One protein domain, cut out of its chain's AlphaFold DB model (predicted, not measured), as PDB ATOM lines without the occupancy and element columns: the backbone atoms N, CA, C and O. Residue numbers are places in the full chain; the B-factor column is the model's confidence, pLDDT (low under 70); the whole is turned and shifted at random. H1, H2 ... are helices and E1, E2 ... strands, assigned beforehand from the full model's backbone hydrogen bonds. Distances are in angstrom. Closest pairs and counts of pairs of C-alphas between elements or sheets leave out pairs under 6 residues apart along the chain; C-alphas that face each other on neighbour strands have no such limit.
ATOM      1  N   VAL A  10     193.067 244.816 183.310       86.00
ATOM      2  CA  VAL A  10     193.381 246.254 183.222       86.00
ATOM      3  C   VAL A  10     192.449 247.072 184.103       86.00
ATOM      4  O   VAL A  10     192.931 247.884 184.891       86.00
ATOM      5  N   ASP A  11     191.144 246.828 184.022       89.12
ATOM      6  CA  ASP A  11     190.148 247.588 184.779       89.12
ATOM      7  C   ASP A  11     190.223 247.259 186.276       89.12
ATOM      8  O   ASP A  11     190.139 248.153 187.120       89.12
ATOM      9  N   ILE A  12     190.467 245.987 186.612       89.12
ATOM     10  CA  ILE A  12     190.682 245.542 187.996       89.12
ATOM     11  C   ILE A  12     191.908 246.243 188.594       89.12
ATOM     12  O   ILE A  12     191.817 246.853 189.661       89.12
ATOM     13  N   VAL A  13     193.056 246.207 187.904       88.31
ATOM     14  CA  VAL A  13     194.281 246.865 188.386       88.31
ATOM     15  C   VAL A  13     194.105 248.381 188.450       88.31
ATOM     16  O   VAL A  13     194.587 248.996 189.401       88.31
ATOM     17  N   ALA A  14     193.383 248.990 187.506       88.38
ATOM     18  CA  ALA A  14     193.071 250.415 187.543       88.38
ATOM     19  C   ALA A  14     192.288 250.785 188.814       88.38
ATOM     20  O   ALA A  14     192.699 251.696 189.538       88.38
ATOM     21  N   ALA A  15     191.232 250.039 189.149       91.25
ATOM     22  CA  ALA A  15     190.462 250.262 190.372       91.25
ATOM     23  C   ALA A  15     191.311 250.094 191.638       91.25
ATOM     24  O   ALA A  15     191.280 250.964 192.512       91.25
ATOM     25  N   ILE A  16     192.134 249.044 191.717       90.38
ATOM     26  CA  ILE A  16     193.047 248.835 192.851       90.38
ATOM     27  C   ILE A  16     194.063 249.982 192.957       90.38
ATOM     28  O   ILE A  16     194.314 250.489 194.048       90.38
ATOM     29  N   SER A  17     194.628 250.427 191.832       87.75
ATOM     30  CA  SER A  17     195.613 251.516 191.805       87.75
ATOM     31  C   SER A  17     195.031 252.863 192.244       87.75
ATOM     32  O   SER A  17     195.761 253.717 192.738       87.75
ATOM     33  N   SER A  18     193.716 253.035 192.088       88.38
ATOM     34  CA  SER A  18     192.974 254.222 192.519       88.38
ATOM     35  C   SER A  18     192.535 254.180 193.988       88.38
ATOM     36  O   SER A  18     191.947 255.146 194.476       88.38
ATOM     37  N   ALA A  19     192.791 253.072 194.694       90.69
ATOM     38  CA  ALA A  19     192.310 252.871 196.053       90.69
ATOM     39  C   ALA A  19     192.887 253.914 197.021       90.69
ATOM     40  O   ALA A  19     194.054 254.290 196.948       90.69
ATOM     41  N   THR A  20     192.092 254.360 197.989       89.88
ATOM     42  CA  THR A  20     192.488 255.402 198.952       89.88
ATOM     43  C   THR A  20     192.560 254.848 200.375       89.88
ATOM     44  O   THR A  20     191.745 253.999 200.727       89.88
ATOM     45  N   PRO A  21     193.522 255.265 201.223       90.25
ATOM     46  CA  PRO A  21     193.640 254.730 202.580       90.25
ATOM     47  C   PRO A  21     192.485 255.195 203.473       90.25
ATOM     48  O   PRO A  21     192.130 256.374 203.458       90.25
ATOM     49  N   VAL A  22     191.962 254.304 204.317       90.88
ATOM     50  CA  VAL A  22     190.861 254.608 205.253       90.88
ATOM     51  C   VAL A  22     191.225 254.228 206.687       90.88
ATOM     52  O   VAL A  22     192.002 253.303 206.918       90.88
ATOM     53  N   SER A  23     190.717 254.975 207.674       89.56
ATOM     54  CA  SER A  23     191.043 254.735 209.096       89.56
ATOM     55  C   SER A  23     190.283 253.555 209.696       89.56
ATOM     56  O   SER A  23     190.753 252.921 210.638       89.56
ATOM     57  N   SER A  24     189.085 253.295 209.182       90.31
ATOM     58  CA  SER A  24     188.156 252.297 209.696       90.31
ATOM     59  C   SER A  24     187.152 251.901 208.622       90.31
ATOM     60  O   SER A  24     186.923 252.639 207.658       90.31
ATOM     61  N   VAL A  25     186.547 250.731 208.808       93.38
ATOM     62  CA  VAL A  25     185.526 250.177 207.922       93.38
ATOM     63  C   VAL A  25     184.276 249.928 208.754       93.38
ATOM     64  O   VAL A  25     184.318 249.211 209.751       93.38
ATOM     65  N   LYS A  26     183.168 250.555 208.368       93.19
ATOM     66  CA  LYS A  26     181.848 250.334 208.957       93.19
ATOM     67  C   LYS A  26     181.164 249.219 208.189       93.19
ATOM     68  O   LYS A  26     180.787 249.422 207.034       93.19
ATOM     69  N   THR A  27     181.025 248.071 208.832       92.56
ATOM     70  CA  THR A  27     180.358 246.906 208.266       92.56
ATOM     71  C   THR A  27     179.877 245.978 209.372       92.56
ATOM     72  O   THR A  27     180.413 245.963 210.479       92.56
ATOM     73  N   ASP A  28     178.840 245.237 209.041       90.50
ATOM     74  CA  ASP A  28     178.248 244.102 209.734       90.50
ATOM     75  C   ASP A  28     178.830 242.765 209.241       90.50
ATOM     76  O   ASP A  28     178.596 241.722 209.852       90.50
ATOM     77  N   GLN A  29     179.643 242.788 208.179       91.75
ATOM     78  CA  GLN A  29     180.352 241.615 207.681       91.75
ATOM     79  C   GLN A  29     181.548 241.236 208.568       91.75
ATOM     80  O   GLN A  29     182.275 242.087 209.089       91.75
ATOM     81  N   GLY A  30     181.809 239.932 208.685       90.56
ATOM     82  CA  GLY A  30     182.971 239.388 209.393       90.56
ATOM     83  C   GLY A  30     184.270 239.527 208.594       90.56
ATOM     84  O   GLY A  30     184.786 238.530 208.099       90.56
ATOM     85  N   ILE A  31     184.804 240.745 208.475       92.25
ATOM     86  CA  ILE A  31     186.078 241.024 207.790       92.25
ATOM     87  C   ILE A  31     187.211 241.299 208.787       92.25
ATOM     88  O   ILE A  31     186.983 241.771 209.902       92.25
ATOM     89  N   SER A  32     188.457 241.041 208.388       90.38
ATOM     90  CA  SER A  32     189.624 241.318 209.230       90.38
ATOM     91  C   SER A  32     190.818 241.773 208.401       90.38
ATOM     92  O   SER A  32     190.980 241.352 207.262       90.38
ATOM     93  N   CYS A  33     191.658 242.628 208.981       90.44
ATOM     94  CA  CYS A  33     192.921 243.030 208.374       90.44
ATOM     95  C   CYS A  33     194.022 243.060 209.423       90.44
ATOM     96  O   CYS A  33     194.395 244.109 209.950       90.44
ATOM     97  N   ALA A  34     194.489 241.871 209.800       84.75
ATOM     98  CA  ALA A  34     195.538 241.730 210.796       84.75
ATOM     99  C   ALA A  34     196.849 242.322 210.260       84.75
ATOM    100  O   ALA A  34     197.369 241.867 209.248       84.75
ATOM    101  N   ASN A  35     197.379 243.342 210.944       79.56
ATOM    102  CA  ASN A  35     198.633 244.035 210.601       79.56
ATOM    103  C   ASN A  35     198.673 244.693 209.206       79.56
ATOM    104  O   ASN A  35     199.730 245.155 208.781       79.56
ATOM    105  N   GLY A  36     197.538 244.773 208.510       85.25
ATOM    106  CA  GLY A  36     197.432 245.407 207.200       85.25
ATOM    107  C   GLY A  36     196.867 246.825 207.259       85.25
ATOM    108  O   GLY A  36     196.517 247.361 208.314       85.25
ATOM    109  N   LYS A  37     196.786 247.450 206.088       89.00
ATOM    110  CA  LYS A  37     196.155 248.747 205.863       89.00
ATOM    111  C   LYS A  37     194.848 248.548 205.116       89.00
ATOM    112  O   LYS A  37     194.790 247.788 204.150       89.00
ATOM    113  N   TRP A  38     193.839 249.300 205.533       92.12
ATOM    114  CA  TRP A  38     192.583 249.394 204.812       92.12
ATOM    115  C   TRP A  38     192.692 250.405 203.677       92.12
ATOM    116  O   TRP A  38     193.110 251.548 203.892       92.12
ATOM    117  N   LEU A  39     192.271 249.994 202.485       92.44
ATOM    118  CA  LEU A  39     192.048 250.892 201.360       92.44
ATOM    119  C   LEU A  39     190.616 250.745 200.849       92.44
ATOM    120  O   LEU A  39     190.053 249.659 200.881       92.44
ATOM    121  N   SER A  40     190.026 251.831 200.372       93.31
ATOM    122  CA  SER A  40     188.725 251.824 199.711       93.31
ATOM    123  C   SER A  40     188.909 252.044 198.218       93.31
ATOM    124  O   SER A  40     189.615 252.965 197.808       93.31
ATOM    125  N   ALA A  41     188.274 251.193 197.422       93.56
ATOM    126  CA  ALA A  41     188.232 251.284 195.973       93.56
ATOM    127  C   ALA A  41     186.785 251.176 195.485       93.56
ATOM    128  O   ALA A  41     185.885 250.741 196.207       93.56
ATOM    129  N   THR A  42     186.564 251.554 194.233       92.94
ATOM    130  CA  THR A  42     185.292 251.331 193.548       92.94
ATOM    131  C   THR A  42     185.572 250.645 192.226       92.94
ATOM    132  O   THR A  42     186.479 251.047 191.499       92.94
ATOM    133  N   PHE A  43     184.792 249.616 191.919       92.50
ATOM    134  CA  PHE A  43     184.884 248.878 190.669       92.50
ATOM    135  C   PHE A  43     183.484 248.721 190.082       92.50
ATOM    136  O   PHE A  43     182.605 248.215 190.770       92.50
ATOM    137  N   GLU A  44     183.247 249.208 188.859       90.44
ATOM    138  CA  GLU A  44     181.925 249.137 188.197       90.44
ATOM    139  C   GLU A  44     180.756 249.653 189.081       90.44
ATOM    140  O   GLU A  44     179.636 249.125 189.104       90.44
ATOM    141  N   GLY A  45     181.041 250.709 189.853       90.00
ATOM    142  CA  GLY A  45     180.116 251.337 190.806       90.00
ATOM    143  C   GLY A  45     179.917 250.573 192.123       90.00
ATOM    144  O   GLY A  45     179.208 251.063 192.997       90.00
ATOM    145  N   MET A  46     180.560 249.416 192.304       90.69
ATOM    146  CA  MET A  46     180.537 248.645 193.549       90.69
ATOM    147  C   MET A  46     181.675 249.071 194.491       90.69
ATOM    148  O   MET A  46     182.828 249.166 194.050       90.69
ATOM    149  N   PRO A  47     181.398 249.304 195.787       92.75
ATOM    150  CA  PRO A  47     182.434 249.581 196.772       92.75
ATOM    151  C   PRO A  47     183.196 248.302 197.145       92.75
ATOM    152  O   PRO A  47     182.599 247.265 197.425       92.75
ATOM    153  N   PHE A  48     184.522 248.407 197.211       94.69
ATOM    154  CA  PHE A  48     185.407 247.364 197.723       94.69
ATOM    155  C   PHE A  48     186.327 247.926 198.804       94.69
ATOM    156  O   PHE A  48     186.801 249.065 198.729       94.69
ATOM    157  N   ILE A  49     186.609 247.097 199.802       95.38
ATOM    158  CA  ILE A  49     187.547 247.373 200.883       95.38
ATOM    159  C   ILE A  49     188.712 246.405 200.768       95.38
ATOM    160  O   ILE A  49     188.553 245.202 200.921       95.38
ATOM    161  N   LEU A  50     189.902 246.927 200.519       94.38
ATOM    162  CA  LEU A  50     191.112 246.138 200.401       94.38
ATOM    163  C   LEU A  50     191.811 246.074 201.757       94.38
ATOM    164  O   LEU A  50     191.996 247.099 202.413       94.38
ATOM    165  N   CYS A  51     192.240 244.877 202.135       93.19
ATOM    166  CA  CYS A  51     193.214 244.654 203.188       93.19
ATOM    167  C   CYS A  51     194.535 244.222 202.563       93.19
ATOM    168  O   CYS A  51     194.624 243.111 202.039       93.19
ATOM    169  N   ALA A  52     195.549 245.080 202.648       87.81
ATOM    170  CA  ALA A  52     196.892 244.785 202.163       87.81
ATOM    171  C   ALA A  52     197.936 245.005 203.260       87.81
ATOM    172  O   ALA A  52     197.880 246.001 203.989       87.81
ATOM    173  N   SER A  53     198.899 244.093 203.372       80.75
ATOM    174  CA  SER A  53     200.067 244.260 204.240       80.75
ATOM    175  C   SER A  53     201.232 244.863 203.456       80.75
ATOM    176  O   SER A  53     201.298 244.756 202.239       80.75
ATOM    177  N   VAL A  54     202.164 245.518 204.150       69.12
ATOM    178  CA  VAL A  54     203.427 245.967 203.532       69.12
ATOM    179  C   VAL A  54     204.447 244.835 203.407       69.12
ATOM    180  O   VAL A  54     205.345 244.918 202.573       69.12
ATOM    181  N   ASP A  55     204.299 243.797 204.230       72.19
ATOM    182  CA  ASP A  55     205.218 242.656 204.300       72.19
ATOM    183  C   ASP A  55     204.722 241.454 203.481       72.19
ATOM    184  O   ASP A  55     205.462 240.490 203.293       72.19
ATOM    185  N   ASP A  56     203.485 241.524 202.985       77.62
ATOM    186  CA  ASP A  56     202.848 240.498 202.164       77.62
ATOM    187  C   ASP A  56     202.458 241.095 200.809       77.62
ATOM    188  O   ASP A  56     201.984 242.230 200.733       77.62
ATOM    189  N   ARG A  57     202.695 240.347 199.730       81.00
ATOM    190  CA  ARG A  57     202.260 240.754 198.387       81.00
ATOM    191  C   ARG A  57     200.842 240.290 198.074       81.00
ATOM    192  O   ARG A  57     200.247 240.780 197.107       81.00
ATOM    193  N   ASP A  58     200.313 239.402 198.898       89.44
ATOM    194  CA  ASP A  58     198.944 238.954 198.821       89.44
ATOM    195  C   ASP A  58     198.040 239.955 199.540       89.44
ATOM    196  O   ASP A  58     198.416 240.620 200.511       89.44
ATOM    197  N   PHE A  59     196.822 240.100 199.037       91.38
ATOM    198  CA  PHE A  59     195.831 240.973 199.649       91.38
ATOM    199  C   PHE A  59     194.424 240.474 199.355       91.38
ATOM    200  O   PHE A  59     194.184 239.723 198.412       91.38
ATOM    201  N   THR A  60     193.463 240.898 200.170       94.00
ATOM    202  CA  THR A  60     192.048 240.558 199.966       94.00
ATOM    203  C   THR A  60     191.251 241.821 199.690       94.00
ATOM    204  O   THR A  60     191.391 242.809 200.409       94.00
ATOM    205  N   ALA A  61     190.404 241.792 198.665       94.56
ATOM    206  CA  ALA A  61     189.383 242.798 198.412       94.56
ATOM    207  C   ALA A  61     188.023 242.271 198.884       94.56
ATOM    208  O   ALA A  61     187.468 241.343 198.300       94.56
ATOM    209  N   TYR A  62     187.485 242.871 199.939       95.44
ATOM    210  CA  TYR A  62     186.155 242.602 200.467       95.44
ATOM    211  C   TYR A  62     185.129 243.449 199.717       95.44
ATOM    212  O   TYR A  62     185.154 244.678 199.797       95.44
ATOM    213  N   GLY A  63     184.260 242.794 198.960       93.69
ATOM    214  CA  GLY A  63     183.070 243.389 198.369       93.69
ATOM    215  C   GLY A  63     181.828 243.050 199.180       93.69
ATOM    216  O   GLY A  63     181.873 242.313 200.162       93.69
ATOM    217  N   GLU A  64     180.708 243.620 198.760       90.75
ATOM    218  CA  GLU A  64     179.431 243.439 199.441       90.75
ATOM    219  C   GLU A  64     178.923 241.994 199.356       90.75
ATOM    220  O   GLU A  64     178.511 241.426 200.361       90.75
ATOM    221  N   ASP A  65     179.030 241.400 198.164       88.00
ATOM    222  CA  ASP A  65     178.490 240.069 197.855       88.00
ATOM    223  C   ASP A  65     179.594 239.014 197.652       88.00
ATOM    224  O   ASP A  65     179.335 237.813 197.668       88.00
ATOM    225  N   LEU A  66     180.841 239.448 197.436       89.56
ATOM    226  CA  LEU A  66     181.986 238.582 197.164       89.56
ATOM    227  C   LEU A  66     183.263 239.183 197.747       89.56
ATOM    228  O   LEU A  66     183.512 240.381 197.626       89.56
ATOM    229  N   SER A  67     184.120 238.325 198.294       92.31
ATOM    230  CA  SER A  67     185.514 238.659 198.594       92.31
ATOM    231  C   SER A  67     186.446 238.026 197.566       92.31
ATOM    232  O   SER A  67     186.271 236.865 197.199       92.31
ATOM    233  N   VAL A  68     187.447 238.778 197.117       91.88
ATOM    234  CA  VAL A  68     188.433 238.342 196.121       91.88
ATOM    235  C   VAL A  68     189.815 238.340 196.764       91.88
ATOM    236  O   VAL A  68     190.285 239.379 197.227       91.88
ATOM    237  N   ALA A  69     190.463 237.178 196.794       92.25
ATOM    238  CA  ALA A  69     191.853 237.050 197.216       92.25
ATOM    239  C   ALA A  69     192.782 237.231 196.010       92.25
ATOM    240  O   ALA A  69     192.552 236.649 194.949       92.25
ATOM    241  N   PHE A  70     193.824 238.038 196.180       90.06
ATOM    242  CA  PHE A  70     194.871 238.268 195.196       90.06
ATOM    243  C   PHE A  70     196.165 237.654 195.713       90.06
ATOM    244  O   PHE A  70     196.639 238.042 196.778       90.06
ATOM    245  N   GLU A  71     196.715 236.725 194.938       88.62
ATOM    246  CA  GLU A  71     197.968 236.033 195.235       88.62
ATOM    247  C   GLU A  71     199.059 236.492 194.266       88.62
ATOM    248  O   GLU A  71     198.862 236.542 193.045       88.62
ATOM    249  N   TYR A  72     200.222 236.833 194.808       84.88
ATOM    250  CA  TYR A  72     201.403 237.152 194.031       84.88
ATOM    251  C   TYR A  72     202.238 235.895 193.784       84.88
ATOM    252  O   TYR A  72     202.886 235.352 194.678       84.88
ATOM    253  N   LEU A  73     202.303 235.474 192.522       84.88
ATOM    254  CA  LEU A  73     203.118 234.333 192.117       84.88
ATOM    255  C   LEU A  73     204.578 234.763 191.907       84.88
ATOM    256  O   LEU A  73     204.882 235.624 191.081       84.88
ATOM    257  N   ASN A  74     205.494 234.149 192.661       81.25
ATOM    258  CA  ASN A  74     206.936 234.421 192.569       81.25
ATOM    259  C   ASN A  74     207.594 233.816 191.320       81.25
ATOM    260  O   ASN A  74     208.691 234.231 190.944       81.25
ATOM    261  N   GLU A  75     206.937 232.842 190.692       85.12
ATOM    262  CA  GLU A  75     207.390 232.196 189.465       85.12
ATOM    263  C   GLU A  75     206.529 232.643 188.284       85.12
ATOM    264  O   GLU A  75     205.314 232.816 188.401       85.12
ATOM    265  N   GLU A  76     207.167 232.835 187.131       80.56
ATOM    266  CA  GLU A  76     206.460 233.171 185.900       80.56
ATOM    267  C   GLU A  76     205.577 231.993 185.470       80.56
ATOM    268  O   GLU A  76     206.054 230.880 185.238       80.56
ATOM    269  N   VAL A  77     204.273 232.241 185.344       81.50
ATOM    270  CA  VAL A  77     203.330 231.229 184.869       81.50
ATOM    271  C   VAL A  77     203.438 231.118 183.353       81.50
ATOM    272  O   VAL A  77     203.043 232.019 182.614       81.50
ATOM    273  N   ALA A  78     203.926 229.975 182.875       79.00
ATOM    274  CA  ALA A  78     203.935 229.666 181.452       79.00
ATOM    275  C   ALA A  78     202.506 229.373 180.957       79.00
ATOM    276  O   ALA A  78     201.981 228.271 181.134       79.00
ATOM    277  N   ILE A  79     201.877 230.350 180.303       75.94
ATOM    278  CA  ILE A  79     200.582 230.155 179.639       75.94
ATOM    279  C   ILE A  79     200.825 229.427 178.312       75.94
ATOM    280  O   ILE A  79     201.385 229.984 177.367       75.94
ATOM    281  N   SER A  80     200.417 228.161 178.241       76.12
ATOM    282  CA  SER A  80     200.565 227.347 177.033       76.12
ATOM    283  C   SER A  80     199.403 227.557 176.059       76.12
ATOM    284  O   SER A  80     198.253 227.766 176.448       76.12
ATOM    285  N   LYS A  81     199.704 227.493 174.756       75.75
ATOM    286  CA  LYS A  81     198.690 227.541 173.696       75.75
ATOM    287  C   LYS A  81     197.731 226.344 173.855       75.75
ATOM    288  O   LYS A  81     198.218 225.212 173.905       75.75
ATOM    289  N   PRO A  82     196.399 226.550 173.858       81.06
ATOM    290  CA  PRO A  82     195.443 225.450 173.888       81.06
ATOM    291  C   PRO A  82     195.652 224.491 172.712       81.06
ATOM    292  O   PRO A  82     195.877 224.924 171.581       81.06
ATOM    293  N   SER A  83     195.524 223.188 172.954       82.75
ATOM    294  CA  SER A  83     195.731 222.150 171.931       82.75
ATOM    295  C   SER A  83     194.782 222.267 170.730       82.75
ATOM    296  O   SER A  83     195.140 221.858 169.630       82.75
ATOM    297  N   ALA A  84     193.600 222.858 170.926       85.00
ATOM    298  CA  ALA A  84     192.600 223.101 169.886       85.00
ATOM    299  C   ALA A  84     192.722 224.481 169.202       85.00
ATOM    300  O   ALA A  84     191.883 224.823 168.372       85.00
ATOM    301  N   ALA A  85     193.716 225.302 169.557       76.62
ATOM    302  CA  ALA A  85     193.830 226.653 169.012       76.62
ATOM    303  C   ALA A  85     194.297 226.644 167.536       76.62
ATOM    304  O   ALA A  85     195.250 225.924 167.212       76.62
ATOM    305  N   PRO A  86     193.694 227.473 166.657       82.31
ATOM    306  CA  PRO A  86     194.087 227.616 165.253       82.31
ATOM    307  C   PRO A  86     195.592 227.830 165.040       82.31
ATOM    308  O   PRO A  86     196.305 228.372 165.893       82.31
ATOM    309  N   SER A  87     196.116 227.395 163.893       80.19
ATOM    310  CA  SER A  87     197.540 227.529 163.550       80.19
ATOM    311  C   SER A  87     197.983 228.981 163.340       80.19
ATOM    312  O   SER A  87     199.170 229.263 163.474       80.19
ATOM    313  N   ASP A  88     197.046 229.888 163.074       82.31
ATOM    314  CA  ASP A  88     197.239 231.310 162.775       82.31
ATOM    315  C   ASP A  88     196.953 232.252 163.962       82.31
ATOM    316  O   ASP A  88     196.944 233.473 163.798       82.31
ATOM    317  N   CYS A  89     196.770 231.727 165.179       74.19
ATOM    318  CA  CYS A  89     196.614 232.569 166.367       74.19
ATOM    319  C   CYS A  89     197.898 233.350 166.690       74.19
ATOM    320  O   CYS A  89     198.958 232.765 166.920       74.19
ATOM    321  N   SER A  90     197.774 234.673 166.781       74.88
ATOM    322  CA  SER A  90     198.822 235.573 167.266       74.88
ATOM    323  C   SER A  90     198.818 235.644 168.795       74.88
ATOM    324  O   SER A  90     197.778 235.486 169.436       74.88
ATOM    325  N   ALA A  91     199.990 235.881 169.391       72.06
ATOM    326  CA  ALA A  91     200.075 236.191 170.812       72.06
ATOM    327  C   ALA A  91     199.357 237.518 171.087       72.06
ATOM    328  O   ALA A  91     199.570 238.508 170.385       72.06
ATOM    329  N   VAL A  92     198.514 237.526 172.114       70.25
ATOM    330  CA  VAL A  92     197.732 238.690 172.517       70.25
ATOM    331  C   VAL A  92     198.321 239.231 173.817       70.25
ATOM    332  O   VAL A  92     198.385 238.515 174.810       70.25
ATOM    333  N   THR A  93     198.763 240.488 173.809       66.75
ATOM    334  CA  THR A  93     199.247 241.206 175.006       66.75
ATOM    335  C   THR A  93     198.184 242.123 175.613       66.75
ATOM    336  O   THR A  93     198.441 242.824 176.593       66.75
ATOM    337  N   THR A  94     196.982 242.160 175.030       66.88
ATOM    338  CA  THR A  94     195.871 242.932 175.590       66.88
ATOM    339  C   THR A  94     195.499 242.358 176.955       66.88
ATOM    340  O   THR A  94     195.466 241.142 177.119       66.88
ATOM    341  N   ASN A  95     195.201 243.227 177.920       70.50
ATOM    342  CA  ASN A  95     194.931 242.897 179.326       70.50
ATOM    343  C   ASN A  95     196.147 242.506 180.192       70.50
ATOM    344  O   ASN A  95     195.967 242.022 181.304       70.50
ATOM    345  N   SER A  96     197.383 242.758 179.748       75.50
ATOM    346  CA  SER A  96     198.561 242.703 180.628       75.50
ATOM    347  C   SER A  96     198.831 244.064 181.275       75.50
ATOM    348  O   SER A  96     198.817 245.090 180.595       75.50
ATOM    349  N   VAL A  97     199.114 244.085 182.581       76.00
ATOM    350  CA  VAL A  97     199.369 245.322 183.338       76.00
ATOM    351  C   VAL A  97     200.707 245.240 184.059       76.00
ATOM    352  O   VAL A  97     201.075 244.199 184.599       76.00
ATOM    353  N   ALA A  98     201.446 246.348 184.079       75.25
ATOM    354  CA  ALA A  98     202.718 246.419 184.781       75.25
ATOM    355  C   ALA A  98     202.502 246.550 186.300       75.25
ATOM    356  O   ALA A  98     201.794 247.443 186.766       75.25
ATOM    357  N   LEU A  99     203.200 245.714 187.074       69.12
ATOM    358  CA  LEU A  99     203.150 245.682 188.542       69.12
ATOM    359  C   LEU A  99     203.391 247.040 189.251       69.12
ATOM    360  O   LEU A  99     202.770 247.269 190.289       69.12
ATOM    361  N   PRO A 100     204.223 247.978 188.732       70.00
ATOM    362  CA  PRO A 100     204.397 249.300 189.344       70.00
ATOM    363  C   PRO A 100     203.108 250.122 189.488       70.00
ATOM    364  O   PRO A 100     203.075 251.038 190.308       70.00
ATOM    365  N   ALA A 101     202.044 249.794 188.745       69.19
ATOM    366  CA  ALA A 101     200.732 250.423 188.899       69.19
ATOM    367  C   ALA A 101     200.118 250.203 190.299       69.19
ATOM    368  O   ALA A 101     199.312 251.009 190.748       69.19
ATOM    369  N   LEU A 102     200.541 249.163 191.027       71.25
ATOM    370  CA  LEU A 102     200.051 248.813 192.366       71.25
ATOM    371  C   LEU A 102     200.902 249.413 193.498       71.25
ATOM    372  O   LEU A 102     200.908 248.915 194.624       71.25
ATOM    373  N   GLY A 103     201.646 250.489 193.226       67.25
ATOM    374  CA  GLY A 103     202.647 251.002 194.162       67.25
ATOM    375  C   GLY A 103     202.112 251.541 195.489       67.25
ATOM    376  O   GLY A 103     202.867 251.645 196.455       67.25
ATOM    377  N   GLN A 104     200.817 251.843 195.581       67.94
ATOM    378  CA  GLN A 104     200.172 252.191 196.846       67.94
ATOM    379  C   GLN A 104     199.914 250.965 197.733       67.94
ATOM    380  O   GLN A 104     199.957 251.077 198.958       67.94
ATOM    381  N   LEU A 105     199.706 249.803 197.113       72.00
ATOM    382  CA  LEU A 105     199.474 248.533 197.787       72.00
ATOM    383  C   LEU A 105     200.800 247.921 198.261       72.00
ATOM    384  O   LEU A 105     200.931 247.550 199.421       72.00
ATOM    385  N   TYR A 106     201.825 247.955 197.402       70.81
ATOM    386  CA  TYR A 106     203.162 247.416 197.692       70.81
ATOM    387  C   TYR A 106     204.163 248.433 198.258       70.81
ATOM    388  O   TYR A 106     205.347 248.135 198.391       70.81
ATOM    389  N   GLY A 107     203.725 249.660 198.558       61.03
ATOM    390  CA  GLY A 107     204.583 250.691 199.151       61.03
ATOM    391  C   GLY A 107     205.746 251.163 198.265       61.03
ATOM    392  O   GLY A 107     206.721 251.699 198.784       61.03
ATOM    393  N   THR A 108     205.662 250.999 196.940       56.31
ATOM    394  CA  THR A 108     206.707 251.405 195.977       56.31
ATOM    395  C   THR A 108     206.574 252.855 195.497       56.31
ATOM    396  O   THR A 108     207.305 253.289 194.605       56.31
ATOM    397  N   THR A 109     205.665 253.641 196.087       53.19
ATOM    398  CA  THR A 109     205.537 255.074 195.791       53.19
ATOM    399  C   THR A 109     206.818 255.817 196.181       53.19
ATOM    400  O   THR A 109     207.146 255.991 197.354       53.19
ATOM    401  N   VAL A 110     207.566 256.257 195.163       43.78
ATOM    402  CA  VAL A 110     208.783 257.059 195.323       43.78
ATOM    403  C   VAL A 110     208.440 258.331 196.096       43.78
ATOM    404  O   VAL A 110     207.567 259.108 195.710       43.78
ATOM    405  N   SER A 111     209.155 258.533 197.199       42.03
ATOM    406  CA  SER A 111     209.033 259.649 198.131       42.03
ATOM    407  C   SER A 111     209.272 261.007 197.456       42.03
ATOM    408  O   SER A 111     210.381 261.539 197.459       42.03
ATOM    409  N   GLY A 112     208.219 261.603 196.903       38.66
ATOM    410  CA  GLY A 112     208.161 263.030 196.615       38.66
ATOM    411  C   GLY A 112     207.731 263.779 197.872       38.66
ATOM    412  O   GLY A 112     206.547 263.815 198.194       38.66
ATOM    413  N   PHE A 113     208.681 264.364 198.604       41.22
ATOM    414  CA  PHE A 113     208.408 265.199 199.775       41.22
ATOM    415  C   PHE A 113     207.435 266.340 199.439       41.22
ATOM    416  O   PHE A 113     207.829 267.397 198.949       41.22
ATOM    417  N   ARG A 114     206.163 266.170 199.797       37.91
ATOM    418  CA  ARG A 114     205.272 267.268 200.171       37.91
ATOM    419  C   ARG A 114     204.595 266.856 201.468       37.91
ATOM    420  O   ARG A 114     203.881 265.861 201.506       37.91
ATOM    421  N   ARG A 115     204.851 267.606 202.544       40.22
ATOM    422  CA  ARG A 115     204.028 267.564 203.759       40.22
ATOM    423  C   ARG A 115     202.617 268.007 203.366       40.22
ATOM    424  O   ARG A 115     202.301 269.189 203.448       40.22
ATOM    425  N   ALA A 116     201.796 267.074 202.903       42.22
ATOM    426  CA  ALA A 116     200.357 267.212 202.986       42.22
ATOM    427  C   ALA A 116     199.985 266.922 204.445       42.22
ATOM    428  O   ALA A 116     200.434 265.926 205.020       42.22
ATOM    429  N   LEU A 117     199.251 267.837 205.077       40.25
ATOM    430  CA  LEU A 117     198.600 267.566 206.358       40.25
ATOM    431  C   LEU A 117     197.810 266.257 206.205       40.25
ATOM    432  O   LEU A 117     197.163 266.078 205.177       40.25
ATOM    433  N   LYS A 118     197.915 265.340 207.181       46.94
ATOM    434  CA  LYS A 118     197.081 264.130 207.238       46.94
ATOM    435  C   LYS A 118     195.627 264.591 207.204       46.94
ATOM    436  O   LYS A 118     195.113 265.047 208.222       46.94
ATOM    437  N   GLU A 119     195.009 264.519 206.035       49.75
ATOM    438  CA  GLU A 119     193.563 264.535 205.924       49.75
ATOM    439  C   GLU A 119     193.072 263.389 206.812       49.75
ATOM    440  O   GLU A 119     193.654 262.298 206.807       49.75
ATOM    441  N   GLU A 120     192.120 263.684 207.691       49.62
ATOM    442  CA  GLU A 120     191.550 262.700 208.600       49.62
ATOM    443  C   GLU A 120     190.995 261.570 207.730       49.62
ATOM    444  O   GLU A 120     190.033 261.768 206.992       49.62
ATOM    445  N   THR A 121     191.681 260.421 207.700       59.22
ATOM    446  CA  THR A 121     191.344 259.352 206.760       59.22
ATOM    447  C   THR A 121     189.916 258.909 207.043       59.22
ATOM    448  O   THR A 121     189.618 258.405 208.130       59.22
ATOM    449  N   ALA A 122     189.021 259.144 206.083       80.12
ATOM    450  CA  ALA A 122     187.597 258.906 206.243       80.12
ATOM    451  C   ALA A 122     187.321 257.436 206.599       80.12
ATOM    452  O   ALA A 122     188.079 256.535 206.236       80.12
ATOM    453  N   ALA A 123     186.234 257.193 207.330       87.31
ATOM    454  CA  ALA A 123     185.712 255.845 207.505       87.31
ATOM    455  C   ALA A 123     185.035 255.402 206.201       87.31
ATOM    456  O   ALA A 123     184.182 256.127 205.685       87.31
ATOM    457  N   ALA A 124     185.370 254.217 205.693       92.06
ATOM    458  CA  ALA A 124     184.632 253.611 204.589       92.06
ATOM    459  C   ALA A 124     183.446 252.795 205.107       92.06
ATOM    460  O   ALA A 124     183.440 252.348 206.256       92.06
ATOM    461  N   ARG A 125     182.442 252.577 204.256       91.44
ATOM    462  CA  ARG A 125     181.312 251.687 204.533       91.44
ATOM    463  C   ARG A 125     181.351 250.519 203.558       91.44
ATOM    464  O   ARG A 125     181.497 250.740 202.362       91.44
ATOM    465  N   LEU A 126     181.174 249.314 204.082       92.31
ATOM    466  CA  LEU A 126     180.890 248.116 203.303       92.31
ATOM    467  C   LEU A 126     179.519 247.612 203.749       92.31
ATOM    468  O   LEU A 126     179.327 247.330 204.934       92.31
TER     469      LEU A 126
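What this domain is: This is residues 10 to 126 of the 350 residues of an uncharacterized protein of Phytophthora kernoviae (UniProt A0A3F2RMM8). There is little regular structure: H1 and the strand pair E1 and E6 pack on a small twisted sheet, E2 to E5, and residues 75 to 80, 82 to 88 and 110 to 119 stick out. The printed part has 117 residues, 40 in named elements, class mixed: H1, E1 to E5, H2, E6. It is loose, radius of gyration of the C-alphas 17.4 A, spanning 57 by 38 by 26 A.

How they stand to each other: Find the meander, each strand the antiparallel neighbour of the one before: E2, residues 37 to 43; E3, 46 to 52; E4, 59 to 62; E5, 67 to 70. N 39 and O 50 are within hydrogen-bond range, 2.9 A. H1, residues 10 to 17, is on this sheet, height 8.8 A. It touches H2, residues 99 to 102, closest at C-alphas Ser 17 and Leu 102, 5.2 A. E1, residues 24 to 26, is parallel to E6, residues 123 to 125; N 26 and O 124 are 2.8 A apart.

Where its parts are: H1 begins at C-alpha 10, (193.381, 246.254, 183.222); E6 ends at C-alpha 125, (181.312, 251.687, 204.533).

The domain as a whole: The printed part has no cut; links E5 to H2 and H2 to E6 are long. Residues 107 to 121 are under pLDDT 70.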